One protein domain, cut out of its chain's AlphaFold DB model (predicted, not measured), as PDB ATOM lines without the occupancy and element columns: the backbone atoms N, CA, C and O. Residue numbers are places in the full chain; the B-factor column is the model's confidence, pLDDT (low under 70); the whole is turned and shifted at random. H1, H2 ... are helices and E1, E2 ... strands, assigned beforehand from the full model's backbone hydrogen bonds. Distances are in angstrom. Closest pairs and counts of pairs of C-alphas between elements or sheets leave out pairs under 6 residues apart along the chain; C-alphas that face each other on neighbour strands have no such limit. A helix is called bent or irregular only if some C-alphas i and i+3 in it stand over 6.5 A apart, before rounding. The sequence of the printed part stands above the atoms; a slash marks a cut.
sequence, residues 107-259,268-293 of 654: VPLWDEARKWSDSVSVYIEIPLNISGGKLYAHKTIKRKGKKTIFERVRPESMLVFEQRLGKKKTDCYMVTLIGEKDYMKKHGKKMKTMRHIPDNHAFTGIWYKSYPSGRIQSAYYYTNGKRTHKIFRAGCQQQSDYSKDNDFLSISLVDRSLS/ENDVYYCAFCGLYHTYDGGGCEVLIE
ATOM      1  N   VAL A 107     163.939 154.508 195.533       75.88
ATOM      2  CA  VAL A 107     164.762 153.826 194.527       75.88
ATOM      3  C   VAL A 107     165.056 152.389 194.975       75.88
ATOM      4  O   VAL A 107     165.797 152.203 195.945       75.88
ATOM      5  N   PRO A 108     164.520 151.354 194.300       81.25
ATOM      6  CA  PRO A 108     164.897 149.971 194.568       81.25
ATOM      7  C   PRO A 108     166.347 149.692 194.156       81.25
ATOM      8  O   PRO A 108     166.745 149.942 193.018       81.25
ATOM      9  N   LEU A 109     167.135 149.137 195.073       85.88
ATOM     10  CA  LEU A 109     168.542 148.793 194.869       85.88
ATOM     11  C   LEU A 109     168.651 147.362 194.332       85.88
ATOM     12  O   LEU A 109     168.965 146.420 195.056       85.88
ATOM     13  N   TRP A 110     168.342 147.195 193.046       83.44
ATOM     14  CA  TRP A 110     168.287 145.886 192.383       83.44
ATOM     15  C   TRP A 110     169.594 145.092 192.443       83.44
ATOM     16  O   TRP A 110     169.543 143.864 192.516       83.44
ATOM     17  N   ASP A 111     170.736 145.774 192.429       85.62
ATOM     18  CA  ASP A 111     172.059 145.143 192.496       85.62
ATOM     19  C   ASP A 111     172.390 144.631 193.908       85.62
ATOM     20  O   ASP A 111     173.258 143.781 194.082       85.62
ATOM     21  N   GLU A 112     171.647 145.094 194.917       88.00
ATOM     22  CA  GLU A 112     171.726 144.621 196.301       88.00
ATOM     23  C   GLU A 112     170.648 143.569 196.619       88.00
ATOM     24  O   GLU A 112     170.421 143.240 197.787       88.00
ATOM     25  N   ALA A 113     169.959 143.037 195.600       88.25
ATOM     26  CA  ALA A 113     168.903 142.054 195.794       88.25
ATOM     27  C   ALA A 113     169.431 140.759 196.428       88.25
ATOM     28  O   ALA A 113     170.489 140.232 196.078       88.25
ATOM     29  N   ARG A 114     168.646 140.201 197.350       89.62
ATOM     30  CA  ARG A 114     169.006 139.014 198.129       89.62
ATOM     31  C   ARG A 114     167.986 137.917 197.893       89.62
ATOM     32  O   ARG A 114     166.794 138.122 198.107       89.62
ATOM     33  N   LYS A 115     168.460 136.735 197.500       90.44
ATOM     34  CA  LYS A 115     167.635 135.532 197.348       90.44
ATOM     35  C   LYS A 115     167.939 134.547 198.469       90.44
ATOM     36  O   LYS A 115     169.102 134.244 198.726       90.44
ATOM     37  N   TRP A 116     166.900 134.035 199.115       88.19
ATOM     38  CA  TRP A 116     167.016 132.979 200.120       88.19
ATOM     39  C   TRP A 116     165.692 132.216 200.251       88.19
ATOM     40  O   TRP A 116     164.702 132.570 199.620       88.19
ATOM     41  N   SER A 117     165.674 131.141 201.028       86.75
ATOM     42  CA  SER A 117     164.477 130.332 201.275       86.75
ATOM     43  C   SER A 117     164.506 129.758 202.686       86.75
ATOM     44  O   SER A 117     165.590 129.561 203.242       86.75
ATOM     45  N   ASP A 118     163.337 129.445 203.230       84.56
ATOM     46  CA  ASP A 118     163.176 128.640 204.443       84.56
ATOM     47  C   ASP A 118     162.419 127.335 204.138       84.56
ATOM     48  O   ASP A 118     162.397 126.865 202.997       84.56
ATOM     49  N   SER A 119     161.850 126.699 205.166       83.19
ATOM     50  CA  SER A 119     161.069 125.465 205.027       83.19
ATOM     51  C   SER A 119     159.692 125.665 204.385       83.19
ATOM     52  O   SER A 119     159.035 124.673 204.072       83.19
ATOM     53  N   VAL A 120     159.244 126.908 204.192       83.88
ATOM     54  CA  VAL A 120     157.879 127.260 203.777       83.88
ATOM     55  C   VAL A 120     157.860 128.023 202.451       83.88
ATOM     56  O   VAL A 120     156.976 127.780 201.626       83.88
ATOM     57  N   SER A 121     158.830 128.905 202.213       87.94
ATOM     58  CA  SER A 121     158.806 129.878 201.120       87.94
ATOM     59  C   SER A 121     160.192 130.159 200.523       87.94
ATOM     60  O   SER A 121     161.239 129.987 201.151       87.94
ATOM     61  N   VAL A 122     160.187 130.639 199.279       86.38
ATOM     62  CA  VAL A 122     161.331 131.271 198.608       86.38
ATOM     63  C   VAL A 122     161.121 132.782 198.605       86.38
ATOM     64  O   VAL A 122     160.034 133.261 198.281       86.38
ATOM     65  N   TYR A 123     162.179 133.523 198.926       89.56
ATOM     66  CA  TYR A 123     162.171 134.970 199.074       89.56
ATOM     67  C   TYR A 123     163.158 135.645 198.128       89.56
ATOM     68  O   TYR A 123     164.301 135.205 197.963       89.56
ATOM     69  N   ILE A 124     162.724 136.764 197.557       89.62
ATOM     70  CA  ILE A 124     163.585 137.744 196.900       89.62
ATOM     71  C   ILE A 124     163.332 139.092 197.567       89.62
ATOM     72  O   ILE A 124     162.223 139.616 197.528       89.62
ATOM     73  N   GLU A 125     164.367 139.643 198.186       91.62
ATOM     74  CA  GLU A 125     164.330 140.932 198.870       91.62
ATOM     75  C   GLU A 125     165.144 141.959 198.091       91.62
ATOM     76  O   GLU A 125     166.281 141.681 197.713       91.62
ATOM     77  N   ILE A 126     164.603 143.157 197.901       89.94
ATOM     78  CA  ILE A 126     165.287 144.280 197.256       89.94
ATOM     79  C   ILE A 126     165.337 145.443 198.247       89.94
ATOM     80  O   ILE A 126     164.281 145.993 198.572       89.94
ATOM     81  N   PRO A 127     166.521 145.829 198.752       90.44
ATOM     82  CA  PRO A 127     166.661 147.021 199.582       90.44
ATOM     83  C   PRO A 127     166.145 148.275 198.863       90.44
ATOM     84  O   PRO A 127     166.262 148.397 197.645       90.44
ATOM     85  N   LEU A 128     165.572 149.217 199.610       84.75
ATOM     86  CA  LEU A 128     165.030 150.469 199.081       84.75
ATOM     87  C   LEU A 128     165.841 151.658 199.602       84.75
ATOM     88  O   LEU A 128     166.006 151.838 200.809       84.75
ATOM     89  N   ASN A 129     166.296 152.517 198.695       79.62
ATOM     90  CA  ASN A 129     166.845 153.823 199.032       79.62
ATOM     91  C   ASN A 129     165.731 154.873 198.985       79.62
ATOM     92  O   ASN A 129     165.307 155.276 197.906       79.62
ATOM     93  N   ILE A 130     165.270 155.312 200.157       71.12
ATOM     94  CA  ILE A 130     164.201 156.306 200.278       71.12
ATOM     95  C   ILE A 130     164.802 157.697 200.530       71.12
ATOM     96  O   ILE A 130     165.565 157.916 201.479       71.12
ATOM     97  N   SER A 131     164.464 158.631 199.649       62.19
ATOM     98  CA  SER A 131     164.794 160.056 199.641       62.19
ATOM     99  C   SER A 131     166.297 160.332 199.665       62.19
ATOM    100  O   SER A 131     166.783 161.162 200.436       62.19
ATOM    101  N   GLY A 132     167.069 159.567 198.887       61.41
ATOM    102  CA  GLY A 132     168.537 159.636 198.900       61.41
ATOM    103  C   GLY A 132     169.141 159.317 200.274       61.41
ATOM    104  O   GLY A 132     170.206 159.824 200.629       61.41
ATOM    105  N   GLY A 133     168.437 158.527 201.090       64.56
ATOM    106  CA  GLY A 133     168.838 158.169 202.444       64.56
ATOM    107  C   GLY A 133     168.478 159.196 203.517       64.56
ATOM    108  O   GLY A 133     169.064 159.148 204.602       64.56
ATOM    109  N   LYS A 134     167.557 160.121 203.224       67.44
ATOM    110  CA  LYS A 134     167.100 161.184 204.139       67.44
ATOM    111  C   LYS A 134     165.784 160.863 204.857       67.44
ATOM    112  O   LYS A 134     165.230 161.745 205.515       67.44
ATOM    113  N   LEU A 135     165.299 159.626 204.766       75.38
ATOM    114  CA  LEU A 135     164.174 159.148 205.565       75.38
ATOM    115  C   LEU A 135     164.612 158.887 207.012       75.38
ATOM    116  O   LEU A 135     165.610 158.204 207.256       75.38
ATOM    117  N   TYR A 136     163.846 159.391 207.977       73.75
ATOM    118  CA  TYR A 136     164.070 159.144 209.400       73.75
ATOM    119  C   TYR A 136     162.784 158.734 210.103       73.75
ATOM    120  O   TYR A 136     161.730 159.315 209.882       73.75
ATOM    121  N   ALA A 137     162.895 157.773 211.014       75.88
ATOM    122  CA  ALA A 137     161.872 157.466 211.993       75.88
ATOM    123  C   ALA A 137     162.080 158.339 213.231       75.88
ATOM    124  O   ALA A 137     163.112 158.250 213.906       75.88
ATOM    125  N   HIS A 138     161.103 159.188 213.512       72.38
ATOM    126  CA  HIS A 138     160.972 159.923 214.758       72.38
ATOM    127  C   HIS A 138     160.129 159.078 215.706       72.38
ATOM    128  O   HIS A 138     159.018 158.681 215.365       72.38
ATOM    129  N   LYS A 139     160.686 158.760 216.869       73.56
ATOM    130  CA  LYS A 139     160.060 157.932 217.891       73.56
ATOM    131  C   LYS A 139     159.851 158.758 219.147       73.56
ATOM    132  O   LYS A 139     160.793 159.395 219.613       73.56
ATOM    133  N   THR A 140     158.668 158.662 219.729       70.69
ATOM    134  CA  THR A 140     158.351 159.232 221.038       70.69
ATOM    135  C   THR A 140     157.932 158.100 221.955       70.69
ATOM    136  O   THR A 140     156.866 157.528 221.757       70.69
ATOM    137  N   ILE A 141     158.758 157.780 222.949       71.25
ATOM    138  CA  ILE A 141     158.493 156.734 223.940       71.25
ATOM    139  C   ILE A 141     158.080 157.397 225.250       71.25
ATOM    140  O   ILE A 141     158.858 158.129 225.863       71.25
ATOM    141  N   LYS A 142     156.872 157.102 225.713       66.88
ATOM    142  CA  LYS A 142     156.355 157.499 227.020       66.88
ATOM    143  C   LYS A 142     156.212 156.254 227.879       66.88
ATOM    144  O   LYS A 142     155.371 155.400 227.611       66.88
ATOM    145  N   ARG A 143     157.027 156.177 228.931       68.06
ATOM    146  CA  ARG A 143     156.909 155.148 229.968       68.06
ATOM    147  C   ARG A 143     156.386 155.783 231.243       68.06
ATOM    148  O   ARG A 143     156.818 156.875 231.617       68.06
ATOM    149  N   LYS A 144     155.495 155.093 231.943       63.72
ATOM    150  CA  LYS A 144     154.937 155.570 233.211       63.72
ATOM    151  C   LYS A 144     156.042 155.881 234.228       63.72
ATOM    152  O   LYS A 144     156.953 155.084 234.439       63.72
ATOM    153  N   GLY A 145     155.964 157.064 234.840       65.06
ATOM    154  CA  GLY A 145     156.933 157.528 235.840       65.06
ATOM    155  C   GLY A 145     158.334 157.847 235.297       65.06
ATOM    156  O   GLY A 145     159.228 158.142 236.087       65.06
ATOM    157  N   LYS A 146     158.549 157.803 233.975       67.81
ATOM    158  CA  LYS A 146     159.815 158.181 233.331       67.81
ATOM    159  C   LYS A 146     159.596 159.371 232.400       67.81
ATOM    160  O   LYS A 146     158.498 159.586 231.893       67.81
ATOM    161  N   LYS A 147     160.662 160.141 232.166       70.06
ATOM    162  CA  LYS A 147     160.646 161.219 231.170       70.06
ATOM    163  C   LYS A 147     160.365 160.643 229.781       70.06
ATOM    164  O   LYS A 147     160.878 159.574 229.449       70.06
ATOM    165  N   THR A 148     159.583 161.370 228.988       68.88
ATOM    166  CA  THR A 148     159.388 161.088 227.563       68.88
ATOM    167  C   THR A 148     160.744 161.058 226.859       68.88
ATOM    168  O   THR A 148     161.579 161.936 227.073       68.88
ATOM    169  N   ILE A 149     160.972 160.037 226.035       70.25
ATOM    170  CA  ILE A 149     162.197 159.877 225.255       70.25
ATOM    171  C   ILE A 149     161.866 160.138 223.791       70.25
ATOM    172  O   ILE A 149     160.996 159.476 223.225       70.25
ATOM    173  N   PHE A 150     162.604 161.058 223.177       71.62
ATOM    174  CA  PHE A 150     162.556 161.308 221.741       71.62
ATOM    175  C   PHE A 150     163.780 160.686 221.072       71.62
ATOM    176  O   PHE A 150     164.927 160.981 221.427       71.62
ATOM    177  N   GLU A 151     163.555 159.817 220.092       75.19
ATOM    178  CA  GLU A 151     164.620 159.205 219.309       75.19
ATOM    179  C   GLU A 151     164.444 159.480 217.824       75.19
ATOM    180  O   GLU A 151     163.343 159.452 217.280       75.19
ATOM    181  N   ARG A 152     165.570 159.679 217.146       75.75
ATOM    182  CA  ARG A 152     165.636 159.707 215.691       75.75
ATOM    183  C   ARG A 152     166.496 158.547 215.232       75.75
ATOM    184  O   ARG A 152     167.656 158.440 215.634       75.75
ATOM    185  N   VAL A 153     165.935 157.700 214.381       79.19
ATOM    186  CA  VAL A 153     166.625 156.527 213.846       79.19
ATOM    187  C   VAL A 153     166.409 156.448 212.343       79.19
ATOM    188  O   VAL A 153     165.317 156.713 211.857       79.19
ATOM    189  N   ARG A 154     167.449 156.084 211.596       81.25
ATOM    190  CA  ARG A 154     167.314 155.795 210.168       81.25
ATOM    191  C   ARG A 154     166.684 154.403 209.990       81.25
ATOM    192  O   ARG A 154     167.258 153.446 210.513       81.25
ATOM    193  N   PRO A 155     165.523 154.289 209.323       84.25
ATOM    194  CA  PRO A 155     164.921 153.003 209.007       84.25
ATOM    195  C   PRO A 155     165.659 152.326 207.844       84.25
ATOM    196  O   PRO A 155     166.304 152.997 207.038       84.25
ATOM    197  N   GLU A 156     165.517 151.008 207.748       87.69
ATOM    198  CA  GLU A 156     165.886 150.230 206.562       87.69
ATOM    199  C   GLU A 156     164.612 149.626 205.969       87.69
ATOM    200  O   GLU A 156     163.865 148.941 206.670       87.69
ATOM    201  N   SER A 157     164.354 149.881 204.689       86.19
ATOM    202  CA  SER A 157     163.164 149.389 203.995       86.19
ATOM    203  C   SER A 157     163.565 148.473 202.846       86.19
ATOM    204  O   SER A 157     164.597 148.676 202.209       86.19
ATOM    205  N   MET A 158     162.752 147.459 202.575       89.44
ATOM    206  CA  MET A 158     162.963 146.525 201.474       89.44
ATOM    207  C   MET A 158     161.637 146.090 200.859       89.44
ATOM    208  O   MET A 158     160.630 145.958 201.553       89.44
ATOM    209  N   LEU A 159     161.653 145.846 199.556       87.50
ATOM    210  CA  LEU A 159     160.573 145.194 198.835       87.50
ATOM    211  C   LEU A 159     160.794 143.680 198.868       87.50
ATOM    212  O   LEU A 159     161.895 143.210 198.591       87.50
ATOM    213  N   VAL A 160     159.762 142.922 199.214       88.44
ATOM    214  CA  VAL A 160     159.828 141.476 199.424       88.44
ATOM    215  C   VAL A 160     158.864 140.780 198.481       88.44
ATOM    216  O   VAL A 160     157.677 141.099 198.430       88.44
ATOM    217  N   PHE A 161     159.395 139.790 197.776       85.19
ATOM    218  CA  PHE A 161     158.643 138.848 196.968       85.19
ATOM    219  C   PHE A 161     158.729 137.482 197.620       85.19
ATOM    220  O   PHE A 161     159.822 136.945 197.801       85.19
ATOM    221  N   GLU A 162     157.576 136.934 197.970       85.50
ATOM    222  CA  GLU A 162     157.448 135.655 198.651       85.50
ATOM    223  C   GLU A 162     156.671 134.682 197.768       85.50
ATOM    224  O   GLU A 162     155.551 134.963 197.346       85.50
ATOM    225  N   GLN A 163     157.246 133.512 197.518       82.31
ATOM    226  CA  GLN A 163     156.562 132.412 196.854       82.31
ATOM    227  C   GLN A 163     156.572 131.193 197.774       82.31
ATOM    228  O   GLN A 163     157.628 130.619 198.046       82.31
ATOM    229  N   ARG A 164     155.391 130.775 198.241       82.56
ATOM    230  CA  ARG A 164     155.254 129.557 199.053       82.56
ATOM    231  C   ARG A 164     155.634 128.323 198.241       82.56
ATOM    232  O   ARG A 164     155.227 128.185 197.085       82.56
ATOM    233  N   LEU A 165     156.353 127.394 198.861       78.75
ATOM    234  CA  LEU A 165     156.750 126.139 198.229       78.75
ATOM    235  C   LEU A 165     155.507 125.366 197.753       78.75
ATOM    236  O   LEU A 165     154.531 125.197 198.484       78.75
ATOM    237  N   GLY A 166     155.522 124.933 196.490       68.81
ATOM    238  CA  GLY A 166     154.393 124.240 195.856       68.81
ATOM    239  C   GLY A 166     153.234 125.145 195.410       68.81
ATOM    240  O   GLY A 166     152.219 124.636 194.931       68.81
ATOM    241  N   LYS A 167     153.350 126.475 195.534       70.12
ATOM    242  CA  LYS A 167     152.370 127.438 195.012       70.12
ATOM    243  C   LYS A 167     152.993 128.280 193.900       70.12
ATOM    244  O   LYS A 167     154.089 128.807 194.037       70.12
ATOM    245  N   LYS A 168     152.256 128.460 192.798       64.88
ATOM    246  CA  LYS A 168     152.686 129.327 191.685       64.88
ATOM    247  C   LYS A 168     152.539 130.821 191.999       64.88
ATOM    248  O   LYS A 168     153.245 131.637 191.416       64.88
ATOM    249  N   LYS A 169     151.635 131.185 192.916       67.50
ATOM    250  CA  LYS A 169     151.370 132.580 193.285       67.50
ATOM    251  C   LYS A 169     152.539 133.164 194.084       67.50
ATOM    252  O   LYS A 169     152.996 132.548 195.042       67.50
ATOM    253  N   THR A 170     152.970 134.355 193.681       71.75
ATOM    254  CA  THR A 170     153.929 135.190 194.409       71.75
ATOM    255  C   THR A 170     153.183 136.336 195.077       71.75
ATOM    256  O   THR A 170     152.397 137.017 194.416       71.75
ATOM    257  N   ASP A 171     153.460 136.566 196.353       72.69
ATOM    258  CA  ASP A 171     153.002 137.735 197.093       72.69
ATOM    259  C   ASP A 171     154.091 138.821 197.088       72.69
ATOM    260  O   ASP A 171     155.285 138.519 197.137       72.69
ATOM    261  N   CYS A 172     153.680 140.090 197.027       77.44
ATOM    262  CA  CYS A 172     154.566 141.255 197.008       77.44
ATOM    263  C   CYS A 172     154.168 142.238 198.115       77.44
ATOM    264  O   CYS A 172     152.999 142.615 198.231       77.44
ATOM    265  N   TYR A 173     155.129 142.637 198.945       78.12
ATOM    266  CA  TYR A 173     154.918 143.563 200.058       78.12
ATOM    267  C   TYR A 173     156.215 144.274 200.446       78.12
ATOM    268  O   TYR A 173     157.311 143.807 200.155       78.12
ATOM    269  N   MET A 174     156.105 145.404 201.133       83.06
ATOM    270  CA  MET A 174     157.247 146.111 201.705       83.06
ATOM    271  C   MET A 174     157.434 145.731 203.170       83.06
ATOM    272  O   MET A 174     156.466 145.511 203.901       83.06
ATOM    273  N   VAL A 175     158.691 145.704 203.605       89.38
ATOM    274  CA  VAL A 175     159.069 145.594 205.011       89.38
ATOM    275  C   VAL A 175     159.923 146.790 205.403       89.38
ATOM    276  O   VAL A 175     160.874 147.125 204.703       89.38
ATOM    277  N   THR A 176     159.599 147.423 206.531       88.12
ATOM    278  CA  THR A 176     160.389 148.517 207.116       88.12
ATOM    279  C   THR A 176     160.850 148.145 208.520       88.12
ATOM    280  O   THR A 176     160.034 147.857 209.397       88.12
ATOM    281  N   LEU A 177     162.166 148.163 208.729       89.38
ATOM    282  CA  LEU A 177     162.849 147.848 209.979       89.38
ATOM    283  C   LEU A 177     163.339 149.131 210.650       89.38
ATOM    284  O   LEU A 177     164.065 149.924 210.050       89.38
ATOM    285  N   ILE A 178     162.997 149.315 211.922       87.19
ATOM    286  CA  ILE A 178     163.392 150.492 212.699       87.19
ATOM    287  C   ILE A 178     164.019 150.052 214.024       87.19
ATOM    288  O   ILE A 178     163.335 149.899 215.038       87.19
ATOM    289  N   GLY A 179     165.343 149.885 214.033       86.31
ATOM    290  CA  GLY A 179     166.095 149.497 215.231       86.31
ATOM    291  C   GLY A 179     165.982 150.520 216.365       86.31
ATOM    292  O   GLY A 179     165.739 151.704 216.129       86.31
ATOM    293  N   GLU A 180     166.134 150.093 217.615       84.00
ATOM    294  CA  GLU A 180     166.297 151.028 218.740       84.00
ATOM    295  C   GLU A 180     167.612 151.804 218.659       84.00
ATOM    296  O   GLU A 180     168.596 151.308 218.111       84.00
ATOM    297  N   LYS A 181     167.678 153.007 219.243       82.50
ATOM    298  CA  LYS A 181     168.891 153.838 219.193       82.50
ATOM    299  C   LYS A 181     170.142 153.097 219.677       82.50
ATOM    300  O   LYS A 181     171.182 153.160 219.021       82.50
ATOM    301  N   ASP A 182     170.051 152.366 220.784       82.12
ATOM    302  CA  ASP A 182     171.189 151.613 221.327       82.12
ATOM    303  C   ASP A 182     171.538 150.372 220.502       82.12
ATOM    304  O   ASP A 182     172.719 150.040 220.355       82.12
ATOM    305  N   TYR A 183     170.537 149.744 219.880       83.94
ATOM    306  CA  TYR A 183     170.764 148.693 218.897       83.94
ATOM    307  C   TYR A 183     171.535 149.236 217.686       83.94
ATOM    308  O   TYR A 183     172.563 148.684 217.296       83.94
ATOM    309  N   MET A 184     171.102 150.375 217.141       83.81
ATOM    310  CA  MET A 184     171.726 151.011 215.980       83.81
ATOM    311  C   MET A 184     173.164 151.453 216.247       83.81
ATOM    312  O   MET A 184     174.012 151.302 215.369       83.81
ATOM    313  N   LYS A 185     173.481 151.933 217.458       83.12
ATOM    314  CA  LYS A 185     174.869 152.256 217.842       83.12
ATOM    315  C   LYS A 185     175.795 151.044 217.732       83.12
ATOM    316  O   LYS A 185     176.927 151.179 217.281       83.12
ATOM    317  N   LYS A 186     175.322 149.860 218.135       82.25
ATOM    318  CA  LYS A 186     176.118 148.619 218.146       82.25
ATOM    319  C   LYS A 186     176.079 147.865 216.814       82.25
ATOM    320  O   LYS A 186     177.035 147.176 216.462       82.25
ATOM    321  N   HIS A 187     174.980 147.978 216.072       81.12
ATOM    322  CA  HIS A 187     174.662 147.090 214.950       81.12
ATOM    323  C   HIS A 187     174.215 147.816 213.674       81.12
ATOM    324  O   HIS A 187     173.805 147.159 212.721       81.12
ATOM    325  N   GLY A 188     174.353 149.143 213.584       76.88
ATOM    326  CA  GLY A 188     173.875 149.935 212.443       76.88
ATOM    327  C   GLY A 188     174.417 149.491 211.077       76.88
ATOM    328  O   GLY A 188     173.681 149.503 210.100       76.88
ATOM    329  N   LYS A 189     175.663 149.001 210.995       78.12
ATOM    330  CA  LYS A 189     176.192 148.414 209.744       78.12
ATOM    331  C   LYS A 189     175.501 147.095 209.366       78.12
ATOM    332  O   LYS A 189     175.306 146.837 208.187       78.12
ATOM    333  N   LYS A 190     175.119 146.279 210.358       77.38
ATOM    334  CA  LYS A 190     174.448 144.983 210.154       77.38
ATOM    335  C   LYS A 190     172.984 145.136 209.731       77.38
ATOM    336  O   LYS A 190     172.454 144.231 209.096       77.38
ATOM    337  N   MET A 191     172.353 146.267 210.053       79.62
ATOM    338  CA  MET A 191     170.971 146.573 209.659       79.62
ATOM    339  C   MET A 191     170.780 146.602 208.142       79.62
ATOM    340  O   MET A 191     169.829 146.009 207.651       79.62
ATOM    341  N   LYS A 192     171.730 147.176 207.391       77.38
ATOM    342  CA  LYS A 192     171.681 147.205 205.916       77.38
ATOM    343  C   LYS A 192     171.613 145.808 205.293       77.38
ATOM    344  O   LYS A 192     170.960 145.582 204.281       77.38
ATOM    345  N   THR A 193     172.273 144.844 205.927       80.12
ATOM    346  CA  THR A 193     172.336 143.448 205.474       80.12
ATOM    347  C   THR A 193     171.270 142.553 206.116       80.12
ATOM    348  O   THR A 193     171.292 141.340 205.918       80.12
ATOM    349  N   MET A 194     170.369 143.113 206.930       82.75
ATOM    350  CA  MET A 194     169.353 142.345 207.645       82.75
ATOM    351  C   MET A 194     168.235 141.902 206.699       82.75
ATOM    352  O   MET A 194     167.772 142.693 205.879       82.75
ATOM    353  N   ARG A 195     167.804 140.644 206.837       86.75
ATOM    354  CA  ARG A 195     166.673 140.064 206.097       86.75
ATOM    355  C   ARG A 195     165.338 140.648 206.557       86.75
ATOM    356  O   ARG A 195     165.242 141.176 207.664       86.75
ATOM    357  N   HIS A 196     164.302 140.485 205.737       86.69
ATOM    358  CA  HIS A 196     162.954 140.947 206.070       86.69
ATOM    359  C   HIS A 196     162.356 140.187 207.259       86.69
ATOM    360  O   HIS A 196     161.571 140.766 207.999       86.69
ATOM    361  N   ILE A 197     162.739 138.923 207.477       84.75
ATOM    362  CA  ILE A 197     162.439 138.165 208.698       84.75
ATOM    363  C   ILE A 197     163.681 138.223 209.601       84.75
ATOM    364  O   ILE A 197     164.717 137.650 209.243       84.75
ATOM    365  N   PRO A 198     163.627 138.920 210.751       74.00
ATOM    366  CA  PRO A 198     164.785 139.080 211.627       74.00
ATOM    367  C   PRO A 198     165.101 137.799 212.429       74.00
ATOM    368  O   PRO A 198     164.828 137.724 213.619       74.00
ATOM    369  N   ASP A 199     165.700 136.788 211.796       62.38
ATOM    370  CA  ASP A 199     165.905 135.447 212.390       62.38
ATOM    371  C   ASP A 199     167.210 135.301 213.220       62.38
ATOM    372  O   ASP A 199     167.386 134.395 214.026       62.38
ATOM    373  N   ASN A 200     168.157 136.239 213.104       57.41
ATOM    374  CA  ASN A 200     169.514 136.075 213.662       57.41
ATOM    375  C   ASN A 200     169.676 136.449 215.153       57.41
ATOM    376  O   ASN A 200     170.743 136.933 215.538       57.41
ATOM    377  N   HIS A 201     168.644 136.303 215.991       58.06
ATOM    378  CA  HIS A 201     168.680 136.632 217.435       58.06
ATOM    379  C   HIS A 201     169.182 138.047 217.800       58.06
ATOM    380  O   HIS A 201     169.493 138.330 218.957       58.06
ATOM    381  N   ALA A 202     169.287 138.948 216.823       70.31
ATOM    382  CA  ALA A 202     169.999 140.207 216.989       70.31
ATOM    383  C   ALA A 202     169.061 141.408 216.976       70.31
ATOM    384  O   ALA A 202     169.347 142.375 217.659       70.31
ATOM    385  N   PHE A 203     167.975 141.397 216.204       86.50
ATOM    386  CA  PHE A 203     167.185 142.609 215.999       86.50
ATOM    387  C   PHE A 203     166.346 142.971 217.227       86.50
ATOM    388  O   PHE A 203     165.545 142.160 217.695       86.50
ATOM    389  N   THR A 204     166.502 144.207 217.692       87.31
ATOM    390  CA  THR A 204     165.616 144.823 218.682       87.31
ATOM    391  C   THR A 204     165.104 146.142 218.120       87.31
ATOM    392  O   THR A 204     165.888 147.051 217.813       87.31
ATOM    393  N   GLY A 205     163.791 146.230 217.924       86.56
ATOM    394  CA  GLY A 205     163.151 147.361 217.263       86.56
ATOM    395  C   GLY A 205     161.827 147.007 216.599       86.56
ATOM    396  O   GLY A 205     161.230 145.966 216.855       86.56
ATOM    397  N   ILE A 206     161.359 147.899 215.731       86.50
ATOM    398  CA  ILE A 206     160.043 147.804 215.095       86.50
ATOM    399  C   ILE A 206     160.159 147.193 213.704       86.50
ATOM    400  O   ILE A 206     161.102 147.472 212.963       86.50
ATOM    401  N   TRP A 207     159.152 146.413 213.347       90.38
ATOM    402  CA  TRP A 207     158.978 145.792 212.052       90.38
ATOM    403  C   TRP A 207     157.587 146.126 211.519       90.38
ATOM    404  O   TRP A 207     156.588 145.817 212.170       90.38
ATOM    405  N   TYR A 208     157.518 146.728 210.336       87.25
ATOM    406  CA  TYR A 208     156.272 146.946 209.603       87.25
ATOM    407  C   TYR A 208     156.252 146.095 208.346       87.25
ATOM    408  O   TYR A 208     157.223 146.111 207.593       87.25
ATOM    409  N   LYS A 209     155.120 145.445 208.081       85.50
ATOM    410  CA  LYS A 209     154.758 144.907 206.769       85.50
ATOM    411  C   LYS A 209     153.683 145.790 206.162       85.50
ATOM    412  O   LYS A 209     152.667 146.046 206.806       85.50
ATOM    413  N   SER A 210     153.871 146.218 204.925       75.56
ATOM    414  CA  SER A 210     152.907 147.044 204.199       75.56
ATOM    415  C   SER A 210     152.712 146.570 202.770       75.56
ATOM    416  O   SER A 210     153.545 145.874 202.196       75.56
ATOM    417  N   TYR A 211     151.592 146.967 202.178       69.69
ATOM    418  CA  TYR A 211     151.401 146.878 200.738       69.69
ATOM    419  C   TYR A 211     152.395 147.795 200.001       69.69
ATOM    420  O   TYR A 211     152.924 148.730 200.611       69.69
ATOM    421  N   PRO A 212     152.617 147.571 198.691       67.56
ATOM    422  CA  PRO A 212     153.360 148.493 197.828       67.56
ATOM    423  C   PRO A 212     152.876 149.952 197.888       67.56
ATOM    424  O   PRO A 212     153.691 150.856 197.791       67.56
ATOM    425  N   SER A 213     151.579 150.171 198.138       59.31
ATOM    426  CA  SER A 213     150.964 151.496 198.336       59.31
ATOM    427  C   SER A 213     151.279 152.147 199.691       59.31
ATOM    428  O   SER A 213     150.658 153.135 200.079       59.31
ATOM    429  N   GLY A 214     152.159 151.547 200.496       64.00
ATOM    430  CA  GLY A 214     152.522 152.046 201.822       64.00
ATOM    431  C   GLY A 214     151.515 151.737 202.938       64.00
ATOM    432  O   GLY A 214     151.819 151.921 204.121       64.00
ATOM    433  N   ARG A 215     150.322 151.215 202.621       67.75
ATOM    434  CA  ARG A 215     149.315 150.843 203.631       67.75
ATOM    435  C   ARG A 215     149.796 149.673 204.495       67.75
ATOM    436  O   ARG A 215     150.167 148.624 203.970       67.75
ATOM    437  N   ILE A 216     149.748 149.813 205.820       72.94
ATOM    438  CA  ILE A 216     150.248 148.791 206.755       72.94
ATOM    439  C   ILE A 216     149.324 147.566 206.766       72.94
ATOM    440  O   ILE A 216     148.109 147.681 206.911       72.94
ATOM    441  N   GLN A 217     149.922 146.384 206.648       74.06
ATOM    442  CA  GLN A 217     149.271 145.090 206.847       74.06
ATOM    443  C   GLN A 217     149.369 144.661 208.309       74.06
ATOM    444  O   GLN A 217     148.366 144.325 208.939       74.06
ATOM    445  N   SER A 218     150.584 144.683 208.850       80.62
ATOM    446  CA  SER A 218     150.873 144.280 210.220       80.62
ATOM    447  C   SER A 218     152.131 144.966 210.733       80.62
ATOM    448  O   SER A 218     152.999 145.387 209.968       80.62
ATOM    449  N   ALA A 219     152.210 145.102 212.051       83.88
ATOM    450  CA  ALA A 219     153.296 145.787 212.719       83.88
ATOM    451  C   ALA A 219     153.605 145.083 214.042       83.88
ATOM    452  O   ALA A 219     152.694 144.741 214.800       83.88
ATOM    453  N   TYR A 220     154.888 144.855 214.303       86.12
ATOM    454  CA  TYR A 220     155.362 144.131 215.477       86.12
ATOM    455  C   TYR A 220     156.606 144.793 216.054       86.12
ATOM    456  O   TYR A 220     157.421 145.372 215.332       86.12
ATOM    457  N   TYR A 221     156.781 144.648 217.359       84.94
ATOM    458  CA  TYR A 221     158.027 144.957 218.034       84.94
ATOM    459  C   TYR A 221     158.791 143.657 218.304       84.94
ATOM    460  O   TYR A 221     158.224 142.665 218.776       84.94
ATOM    461  N   TYR A 222     160.081 143.674 217.987       87.19
ATOM    462  CA  TYR A 222     161.003 142.565 218.166       87.19
ATOM    463  C   TYR A 222     161.983 142.862 219.296       87.19
ATOM    464  O   TYR A 222     162.537 143.958 219.376       87.19
ATOM    465  N   THR A 223     162.267 141.842 220.100       85.62
ATOM    466  CA  THR A 223     163.330 141.834 221.106       85.62
ATOM    467  C   THR A 223     164.233 140.642 220.835       85.62
ATOM    468  O   THR A 223     163.783 139.498 220.898       85.62
ATOM    469  N   ASN A 224     165.511 140.889 220.537       83.25
ATOM    470  CA  ASN A 224     166.497 139.845 220.227       83.25
ATOM    471  C   ASN A 224     165.993 138.843 219.166       83.25
ATOM    472  O   ASN A 224     166.117 137.626 219.322       83.25
ATOM    473  N   GLY A 225     165.380 139.353 218.096       81.31
ATOM    474  CA  GLY A 225     164.845 138.560 216.984       81.31
ATOM    475  C   GLY A 225     163.505 137.865 217.249       81.31
ATOM    476  O   GLY A 225     162.956 137.268 216.332       81.31
ATOM    477  N   LYS A 226     162.927 137.972 218.452       84.00
ATOM    478  CA  LYS A 226     161.596 137.422 218.755       84.00
ATOM    479  C   LYS A 226     160.538 138.510 218.772       84.00
ATOM    480  O   LYS A 226     160.779 139.579 219.329       84.00
ATOM    481  N   ARG A 227     159.358 138.226 218.220       85.81
ATOM    482  CA  ARG A 227     158.185 139.093 218.368       85.81
ATOM    483  C   ARG A 227     157.773 139.105 219.835       85.81
ATOM    484  O   ARG A 227     157.624 138.051 220.443       85.81
ATOM    485  N   THR A 228     157.640 140.292 220.409       81.56
ATOM    486  CA  THR A 228     157.227 140.456 221.811       81.56
ATOM    487  C   THR A 228     155.969 141.292 221.947       81.56
ATOM    488  O   THR A 228     155.217 141.087 222.889       81.56
ATOM    489  N   HIS A 229     155.712 142.200 221.000       80.88
ATOM    490  CA  HIS A 229     154.501 143.018 220.999       80.88
ATOM    491  C   HIS A 229     153.929 143.137 219.589       80.88
ATOM    492  O   HIS A 229     154.669 143.188 218.601       80.88
ATOM    493  N   LYS A 230     152.606 143.250 219.502       80.19
ATOM    494  CA  LYS A 230     151.897 143.692 218.303       80.19
ATOM    495  C   LYS A 230     151.615 145.189 218.407       80.19
ATOM    496  O   LYS A 230     151.299 145.695 219.482       80.19
ATOM    497  N   ILE A 231     151.738 145.897 217.290       80.19
ATOM    498  CA  ILE A 231     151.487 147.338 217.210       80.19
ATOM    499  C   ILE A 231     150.133 147.555 216.532       80.19
ATOM    500  O   ILE A 231     149.861 146.976 215.479       80.19
ATOM    501  N   PHE A 232     149.296 148.401 217.129       75.88
ATOM    502  CA  PHE A 232     148.007 148.826 216.579       75.88
ATOM    503  C   PHE A 232     147.951 150.343 216.445       75.88
ATOM    504  O   PHE A 232     148.636 151.065 217.173       75.88
ATOM    505  N   ARG A 233     147.075 150.839 215.567       72.88
ATOM    506  CA  ARG A 233     146.719 152.260 215.553       72.88
ATOM    507  C   ARG A 233     145.994 152.614 216.859       72.88
ATOM    508  O   ARG A 233     145.084 151.907 217.286       72.88
ATOM    509  N   ALA A 234     146.358 153.733 217.479       64.81
ATOM    510  CA  ALA A 234     145.827 154.159 218.776       64.81
ATOM    511  C   ALA A 234     144.291 154.295 218.790       64.81
ATOM    512  O   ALA A 234     143.650 153.996 219.791       64.81
ATOM    513  N   GLY A 235     143.682 154.669 217.658       59.50
ATOM    514  CA  GLY A 235     142.222 154.779 217.518       59.50
ATOM    515  C   GLY A 235     141.452 153.450 217.576       59.50
ATOM    516  O   GLY A 235     140.226 153.467 217.545       59.50
ATOM    517  N   CYS A 236     142.133 152.299 217.638       57.16
ATOM    518  CA  CYS A 236     141.496 150.979 217.690       57.16
ATOM    519  C   CYS A 236     141.143 150.504 219.105       57.16
ATOM    520  O   CYS A 236     140.448 149.497 219.240       57.16
ATOM    521  N   GLN A 237     141.652 151.141 220.155       55.00
ATOM    522  CA  GLN A 237     141.533 150.656 221.535       55.00
ATOM    523  C   GLN A 237     140.926 151.759 222.402       55.00
ATOM    524  O   GLN A 237     141.307 152.926 222.272       55.00
ATOM    525  N   GLN A 238     139.967 151.414 223.268       50.19
ATOM    526  CA  GLN A 238     139.469 152.386 224.236       50.19
ATOM    527  C   GLN A 238     140.580 152.674 225.246       50.19
ATOM    528  O   GLN A 238     141.360 151.798 225.607       50.19
ATOM    529  N   GLN A 239     140.667 153.919 225.712       46.91
ATOM    530  CA  GLN A 239     141.741 154.371 226.602       46.91
ATOM    531  C   GLN A 239     141.816 153.579 227.926       46.91
ATOM    532  O   GLN A 239     142.857 153.556 228.578       46.91
ATOM    533  N   SER A 240     140.719 152.911 228.295       46.66
ATOM    534  CA  SER A 240     140.573 152.003 229.436       46.66
ATOM    535  C   SER A 240     141.189 150.612 229.241       46.66
ATOM    536  O   SER A 240     141.441 149.941 230.237       46.66
ATOM    537  N   ASP A 241     141.431 150.183 227.999       46.91
ATOM    538  CA  ASP A 241     141.940 148.840 227.663       46.91
ATOM    539  C   ASP A 241     143.473 148.766 227.719       46.91
ATOM    540  O   ASP A 241     144.071 147.689 227.644       46.91
ATOM    541  N   TYR A 242     144.132 149.918 227.867       53.34
ATOM    542  CA  TYR A 242     145.566 149.979 228.091       53.34
ATOM    543  C   TYR A 242     145.877 149.474 229.498       53.34
ATOM    544  O   TYR A 242     145.412 150.036 230.495       53.34
ATOM    545  N   SER A 243     146.709 148.433 229.594       49.22
ATOM    546  CA  SER A 243     147.305 148.074 230.878       49.22
ATOM    547  C   SER A 243     147.998 149.322 231.428       49.22
ATOM    548  O   SER A 243     148.663 150.060 230.690       49.22
ATOM    549  N   LYS A 244     147.841 149.581 232.731       46.31
ATOM    550  CA  LYS A 244     148.440 150.744 233.404       46.31
ATOM    551  C   LYS A 244     149.971 150.768 233.312       46.31
ATOM    552  O   LYS A 244     150.551 151.735 233.801       46.31
ATOM    553  N   ASP A 245     150.600 149.748 232.735       49.03
ATOM    554  CA  ASP A 245     152.044 149.562 232.644       49.03
ATOM    555  C   ASP A 245     152.560 149.505 231.189       49.03
ATOM    556  O   ASP A 245     153.741 149.247 230.975       49.03
ATOM    557  N   ASN A 246     151.719 149.797 230.187       53.00
ATOM    558  CA  ASN A 246     152.136 149.808 228.780       53.00
ATOM    559  C   ASN A 246     153.035 151.018 228.435       53.00
ATOM    560  O   ASN A 246     152.744 152.161 228.802       53.00
ATOM    561  N   ASP A 247     154.099 150.767 227.662       56.41
ATOM    562  CA  ASP A 247     154.939 151.789 227.028       56.41
ATOM    563  C   ASP A 247     154.205 152.364 225.797       56.41
ATOM    564  O   ASP A 247     153.905 151.643 224.846       56.41
ATOM    565  N   PHE A 248     153.926 153.670 225.772       57.38
ATOM    566  CA  PHE A 248     153.356 154.311 224.582       57.38
ATOM    567  C   PHE A 248     154.483 154.748 223.652       57.38
ATOM    568  O   PHE A 248     155.337 155.539 224.047       57.38
ATOM    569  N   LEU A 249     154.480 154.265 222.412       64.25
ATOM    570  CA  LEU A 249     155.480 154.597 221.403       64.25
ATOM    571  C   LEU A 249     154.770 155.161 220.166       64.25
ATOM    572  O   LEU A 249     154.117 154.429 219.434       64.25
ATOM    573  N   SER A 250     154.902 156.471 219.945       65.50
ATOM    574  CA  SER A 250     154.542 157.105 218.672       65.50
ATOM    575  C   SER A 250     155.713 156.956 217.717       65.50
ATOM    576  O   SER A 250     156.844 157.267 218.097       65.50
ATOM    577  N   ILE A 251     155.466 156.511 216.490       68.44
ATOM    578  CA  ILE A 251     156.471 156.493 215.430       68.44
ATOM    579  C   ILE A 251     155.951 157.350 214.287       68.44
ATOM    580  O   ILE A 251     154.760 157.387 213.992       68.44
ATOM    581  N   SER A 252     156.839 158.084 213.633       65.00
ATOM    582  CA  SER A 252     156.519 158.830 212.420       65.00
ATOM    583  C   SER A 252     157.703 158.810 211.481       65.00
ATOM    584  O   SER A 252     158.845 158.973 211.907       65.00
ATOM    585  N   LEU A 253     157.436 158.578 210.201       65.19
ATOM    586  CA  LEU A 253     158.451 158.661 209.166       65.19
ATOM    587  C   LEU A 253     158.458 160.063 208.576       65.19
ATOM    588  O   LEU A 253     157.435 160.554 208.113       65.19
ATOM    589  N   VAL A 254     159.627 160.689 208.608       63.41
ATOM    590  CA  VAL A 254     159.848 162.048 208.131       63.41
ATOM    591  C   VAL A 254     160.855 161.999 206.995       63.41
ATOM    592  O   VAL A 254     162.002 161.575 207.178       63.41
ATOM    593  N   ASP A 255     160.422 162.448 205.822       63.72
ATOM    594  CA  ASP A 255     161.294 162.675 204.679       63.72
ATOM    595  C   ASP A 255     161.959 164.055 204.798       63.72
ATOM    596  O   ASP A 255     161.330 165.102 204.625       63.72
ATOM    597  N   ARG A 256     163.262 164.068 205.094       61.00
ATOM    598  CA  ARG A 256     164.023 165.318 205.222       61.00
ATOM    599  C   ARG A 256     164.547 165.878 203.901       61.00
ATOM    600  O   ARG A 256     165.192 166.920 203.908       61.00
ATOM    601  N   SER A 257     164.299 165.221 202.772       56.22
ATOM    602  CA  SER A 257     164.566 165.808 201.452       56.22
ATOM    603  C   SER A 257     163.604 166.955 201.119       56.22
ATOM    604  O   SER A 257     163.970 167.847 200.361       56.22
ATOM    605  N   LEU A 258     162.421 166.961 201.744       50.38
ATOM    606  CA  LEU A 258     161.354 167.939 201.523       50.38
ATOM    607  C   LEU A 258     161.380 169.121 202.512       50.38
ATOM    608  O   LEU A 258     160.633 170.079 202.334       50.38
ATOM    609  N   SER A 259     162.232 169.088 203.547       46.75
ATOM    610  CA  SER A 259     162.359 170.182 204.526       46.75
ATOM    611  C   SER A 259     163.544 171.091 204.186       46.75
ATOM    612  O   SER A 259     164.702 170.692 204.281       46.75
ATOM    613  N   GLU A 268     159.696 170.878 221.156       44.22
ATOM    614  CA  GLU A 268     158.547 170.810 222.071       44.22
ATOM    615  C   GLU A 268     157.263 171.402 221.461       44.22
ATOM    616  O   GLU A 268     156.169 170.972 221.813       44.22
ATOM    617  N   ASN A 269     157.369 172.292 220.463       46.25
ATOM    618  CA  ASN A 269     156.208 172.966 219.852       46.25
ATOM    619  C   ASN A 269     155.992 172.657 218.364       46.25
ATOM    620  O   ASN A 269     155.037 173.157 217.767       46.25
ATOM    621  N   ASP A 270     156.844 171.830 217.758       52.69
ATOM    622  CA  ASP A 270     156.755 171.565 216.327       52.69
ATOM    623  C   ASP A 270     155.640 170.575 215.981       52.69
ATOM    624  O   ASP A 270     155.475 169.504 216.574       52.69
ATOM    625  N   VAL A 271     154.874 170.948 214.962       55.94
ATOM    626  CA  VAL A 271     153.818 170.124 214.390       55.94
ATOM    627  C   VAL A 271     154.429 169.279 213.275       55.94
ATOM    628  O   VAL A 271     154.999 169.810 212.324       55.94
ATOM    629  N   TYR A 272     154.317 167.955 213.364       53.62
ATOM    630  CA  TYR A 272     154.824 167.042 212.343       53.62
ATOM    631  C   TYR A 272     153.683 166.329 211.616       53.62
ATOM    632  O   TYR A 272     152.661 165.989 212.209       53.62
ATOM    633  N   TYR A 273     153.865 166.070 210.321       54.69
ATOM    634  CA  TYR A 273     152.936 165.256 209.542       54.69
ATOM    635  C   TYR A 273     153.144 163.770 209.850       54.69
ATOM    636  O   TYR A 273     154.252 163.248 209.699       54.69
ATOM    637  N   CYS A 274     152.092 163.072 210.273       55.19
ATOM    638  CA  CYS A 274     152.145 161.639 210.519       55.19
ATOM    639  C   CYS A 274     151.671 160.845 209.298       55.19
ATOM    640  O   CYS A 274     150.483 160.808 208.972       55.19
ATOM    641  N   ALA A 275     152.603 160.103 208.703       53.56
ATOM    642  CA  ALA A 275     152.365 159.188 207.589       53.56
ATOM    643  C   ALA A 275     151.538 157.929 207.947       53.56
ATOM    644  O   ALA A 275     151.438 157.011 207.147       53.56
ATOM    645  N   PHE A 276     150.983 157.815 209.157       56.59
ATOM    646  CA  PHE A 276     150.158 156.657 209.544       56.59
ATOM    647  C   PHE A 276     148.677 156.993 209.672       56.59
ATOM    648  O   PHE A 276     147.812 156.163 209.384       56.59
ATOM    649  N   CYS A 277     148.368 158.210 210.108       55.09
ATOM    650  CA  CYS A 277     147.000 158.697 210.248       55.09
ATOM    651  C   CYS A 277     146.657 159.811 209.250       55.09
ATOM    652  O   CYS A 277     145.482 160.155 209.154       55.09
ATOM    653  N   GLY A 278     147.646 160.359 208.533       52.69
ATOM    654  CA  GLY A 278     147.475 161.477 207.605       52.69
ATOM    655  C   GLY A 278     147.212 162.824 208.285       52.69
ATOM    656  O   GLY A 278     146.772 163.753 207.615       52.69
ATOM    657  N   LEU A 279     147.444 162.926 209.597       54.75
ATOM    658  CA  LEU A 279     147.194 164.124 210.397       54.75
ATOM    659  C   LEU A 279     148.497 164.744 210.893       54.75
ATOM    660  O   LEU A 279     149.537 164.091 210.988       54.75
ATOM    661  N   TYR A 280     148.409 166.020 211.234       56.97
ATOM    662  CA  TYR A 280     149.464 166.760 211.898       56.97
ATOM    663  C   TYR A 280     149.386 166.544 213.418       56.97
ATOM    664  O   TYR A 280     148.312 166.651 214.005       56.97
ATOM    665  N   HIS A 281     150.515 166.222 214.047       56.53
ATOM    666  CA  HIS A 281     150.625 165.932 215.478       56.53
ATOM    667  C   HIS A 281     151.661 166.827 216.148       56.53
ATOM    668  O   HIS A 281     152.668 167.178 215.538       56.53
ATOM    669  N   THR A 282     151.444 167.143 217.422       56.59
ATOM    670  CA  THR A 282     152.463 167.744 218.288       56.59
ATOM    671  C   THR A 282     153.275 166.649 218.981       56.59
ATOM    672  O   THR A 282     152.767 165.559 219.273       56.59
ATOM    673  N   TYR A 283     154.547 166.930 219.266       53.81
ATOM    674  CA  TYR A 283     155.447 165.983 219.939       53.81
ATOM    675  C   TYR A 283     154.987 165.607 221.363       53.81
ATOM    676  O   TYR A 283     155.306 164.513 221.846       53.81
ATOM    677  N   ASP A 284     154.167 166.448 221.998       49.56
ATOM    678  CA  ASP A 284     153.834 166.343 223.418       49.56
ATOM    679  C   ASP A 284     152.607 165.503 223.779       49.56
ATOM    680  O   ASP A 284     152.455 165.140 224.950       49.56
ATOM    681  N   GLY A 285     151.764 165.045 222.849       50.72
ATOM    682  CA  GLY A 285     150.589 164.294 223.309       50.72
ATOM    683  C   GLY A 285     149.570 163.855 222.281       50.72
ATOM    684  O   GLY A 285     148.496 164.431 222.206       50.72
ATOM    685  N   GLY A 286     149.838 162.746 221.597       54.88
ATOM    686  CA  GLY A 286     148.788 162.050 220.849       54.88
ATOM    687  C   GLY A 286     149.324 160.969 219.929       54.88
ATOM    688  O   GLY A 286     149.027 160.999 218.740       54.88
ATOM    689  N   GLY A 287     150.162 160.068 220.461       54.84
ATOM    690  CA  GLY A 287     150.790 159.016 219.664       54.84
ATOM    691  C   GLY A 287     149.770 158.269 218.805       54.84
ATOM    692  O   GLY A 287     148.686 157.927 219.270       54.84
ATOM    693  N   CYS A 288     150.106 158.046 217.537       59.16
ATOM    694  CA  CYS A 288     149.191 157.428 216.576       59.16
ATOM    695  C   CYS A 288     149.098 155.909 216.734       59.16
ATOM    696  O   CYS A 288     148.239 155.286 216.109       59.16
ATOM    697  N   GLU A 289     149.976 155.323 217.546       67.62
ATOM    698  CA  GLU A 289     150.184 153.887 217.674       67.62
ATOM    699  C   GLU A 289     150.410 153.483 219.132       67.62
ATOM    700  O   GLU A 289     150.865 154.272 219.964       67.62
ATOM    701  N   VAL A 290     150.073 152.231 219.424       62.91
ATOM    702  CA  VAL A 290     150.178 151.609 220.745       62.91
ATOM    703  C   VAL A 290     150.757 150.203 220.613       62.91
ATOM    704  O   VAL A 290     150.407 149.466 219.687       62.91
ATOM    705  N   LEU A 291     151.652 149.835 221.533       65.56
ATOM    706  CA  LEU A 291     152.254 148.502 221.621       65.56
ATOM    707  C   LEU A 291     151.483 147.686 222.650       65.56
ATOM    708  O   LEU A 291     151.257 148.160 223.762       65.56
ATOM    709  N   ILE A 292     151.114 146.457 222.294       64.38
ATOM    710  CA  ILE A 292     150.473 145.520 223.220       64.38
ATOM    711  C   ILE A 292     151.108 144.129 223.112       64.38
ATOM    712  O   ILE A 292     151.415 143.658 222.018       64.38
ATOM    713  N   GLU A 293     151.313 143.470 224.252       59.81
ATOM    714  CA  GLU A 293     151.909 142.122 224.344       59.81
ATOM    715  C   GLU A 293     150.932 141.003 223.946       59.81
ATOM    716  O   GLU A 293     151.339 139.911 223.564       59.81
TER     717      GLU A 293
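What this domain is: This is residues 107 to 259 and 268 to 293 of the 654 residues of an uncharacterized protein of Bacteroides intestinalis CAG:564 (UniProt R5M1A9). A long, strongly twisted sheet of eight strands is partly covered by a small sheet of three strands, E4, E3 and E10, whose strands cross those of the larger one, a sandwich of two sheets only partly face to face. H1 packs beside the strands of the large sheet near E5, E6 and E7, the hairpin E1 and E2 reaches out at one end of that sheet, and the little hairpin E11 and E12 lies beyond E10. The printed part has 179 residues with one named helix and thirteen named strands, in the order E1 to E6, H1, E7 to E13; the class is mostly strand. The large sheet runs E1, E2, E5, E6, E7, E8, E9, E13, the small one E4, E3, E10, and both are antiparallel. The whole is compact, with a radius of gyration of the C-alphas of 16.8 A and spans of 49 by 37 by 32 A.

Where its parts are: Find C-alpha 114 at (169.006, 139.014, 198.129), where E1, residues 114 to 117, begins. E2 follows over residues 121 to 130, 27.0 A long, then E3 over 135 to 142, 22.9 A, and E4 over 149 to 153. E5, residues 156 to 164, is 24.4 A long, and E6, residues 170 to 179, is 28.0 A. Look at C-alpha 181 at (168.891, 153.838, 219.193) for the beginning of H1, residues 181 to 192, 15.1 A; it is irregular, with C-alphas 186 and 189 8.4 A apart. E7 holds residues 205 to 210, E8 216 to 223, E9 226 to 233 and E10 248 to 255. After the cut come E11, residues 271 to 273, E12, 280 to 282, and E13, 289 to 292, which ends at C-alpha 292 at (150.473, 145.520, 223.220).

How they stand to each other: Begin at E1, an edge strand of the large sheet, and walk across. E1 and E2 form a hairpin, with N 114 and O 125 at 2.8 A. Next, E2 pairs with E5, N 124 and O 161 at 2.9 A. The hairpin E5 and E6 shows N 160 and O 173 at 2.8 A. E6 and E7 show N 176 and O 208 at 2.9 A. E7, E8 and E9 form a meander, each strand the antiparallel neighbour of the one before; look at N 207 and O 220, 2.8 A, and N 221 and O 229, 2.9 A. E9 is staggered, pairing with E8 over residues 226 to 230 and with E13 over 230 to 233, where N 232 and O 290 are 3.0 A apart. In the small sheet, N 139 of E3 and O 151 of E4 are 2.8 A apart, as are N 138 of E3 and O 252 of E10. The two sheets' strands stand at 83 degrees. E4 runs on into E5 at 69 degrees across residues 154 and 155. The closest C-alphas of E10 and E13 are those of Ser 250 and Glu 289, 5.5 A apart. H1 is on the large sheet at a height over the sheet of 4.9 A, over none of its strands, but only just: 2 of its C-alphas fall on E5. It only grazes the small sheet, with residues 181 to 188. In H1, 5 of 8 O i to N i+4 pairs are within hydrogen-bond range.

The domain as a whole: The C-alphas farthest apart are those of Gly 166 and Asn 269, 54.3 A. Residues 260 to 267 are cut out, and C-alphas 259 and 268 are 18.0 A apart across the cut. The links H1 to E7 and E9 to E10 are long. The mean pLDDT of the printed part is 72.4; 73 residues are under 70, among them 234 to 259 and 268 to 293.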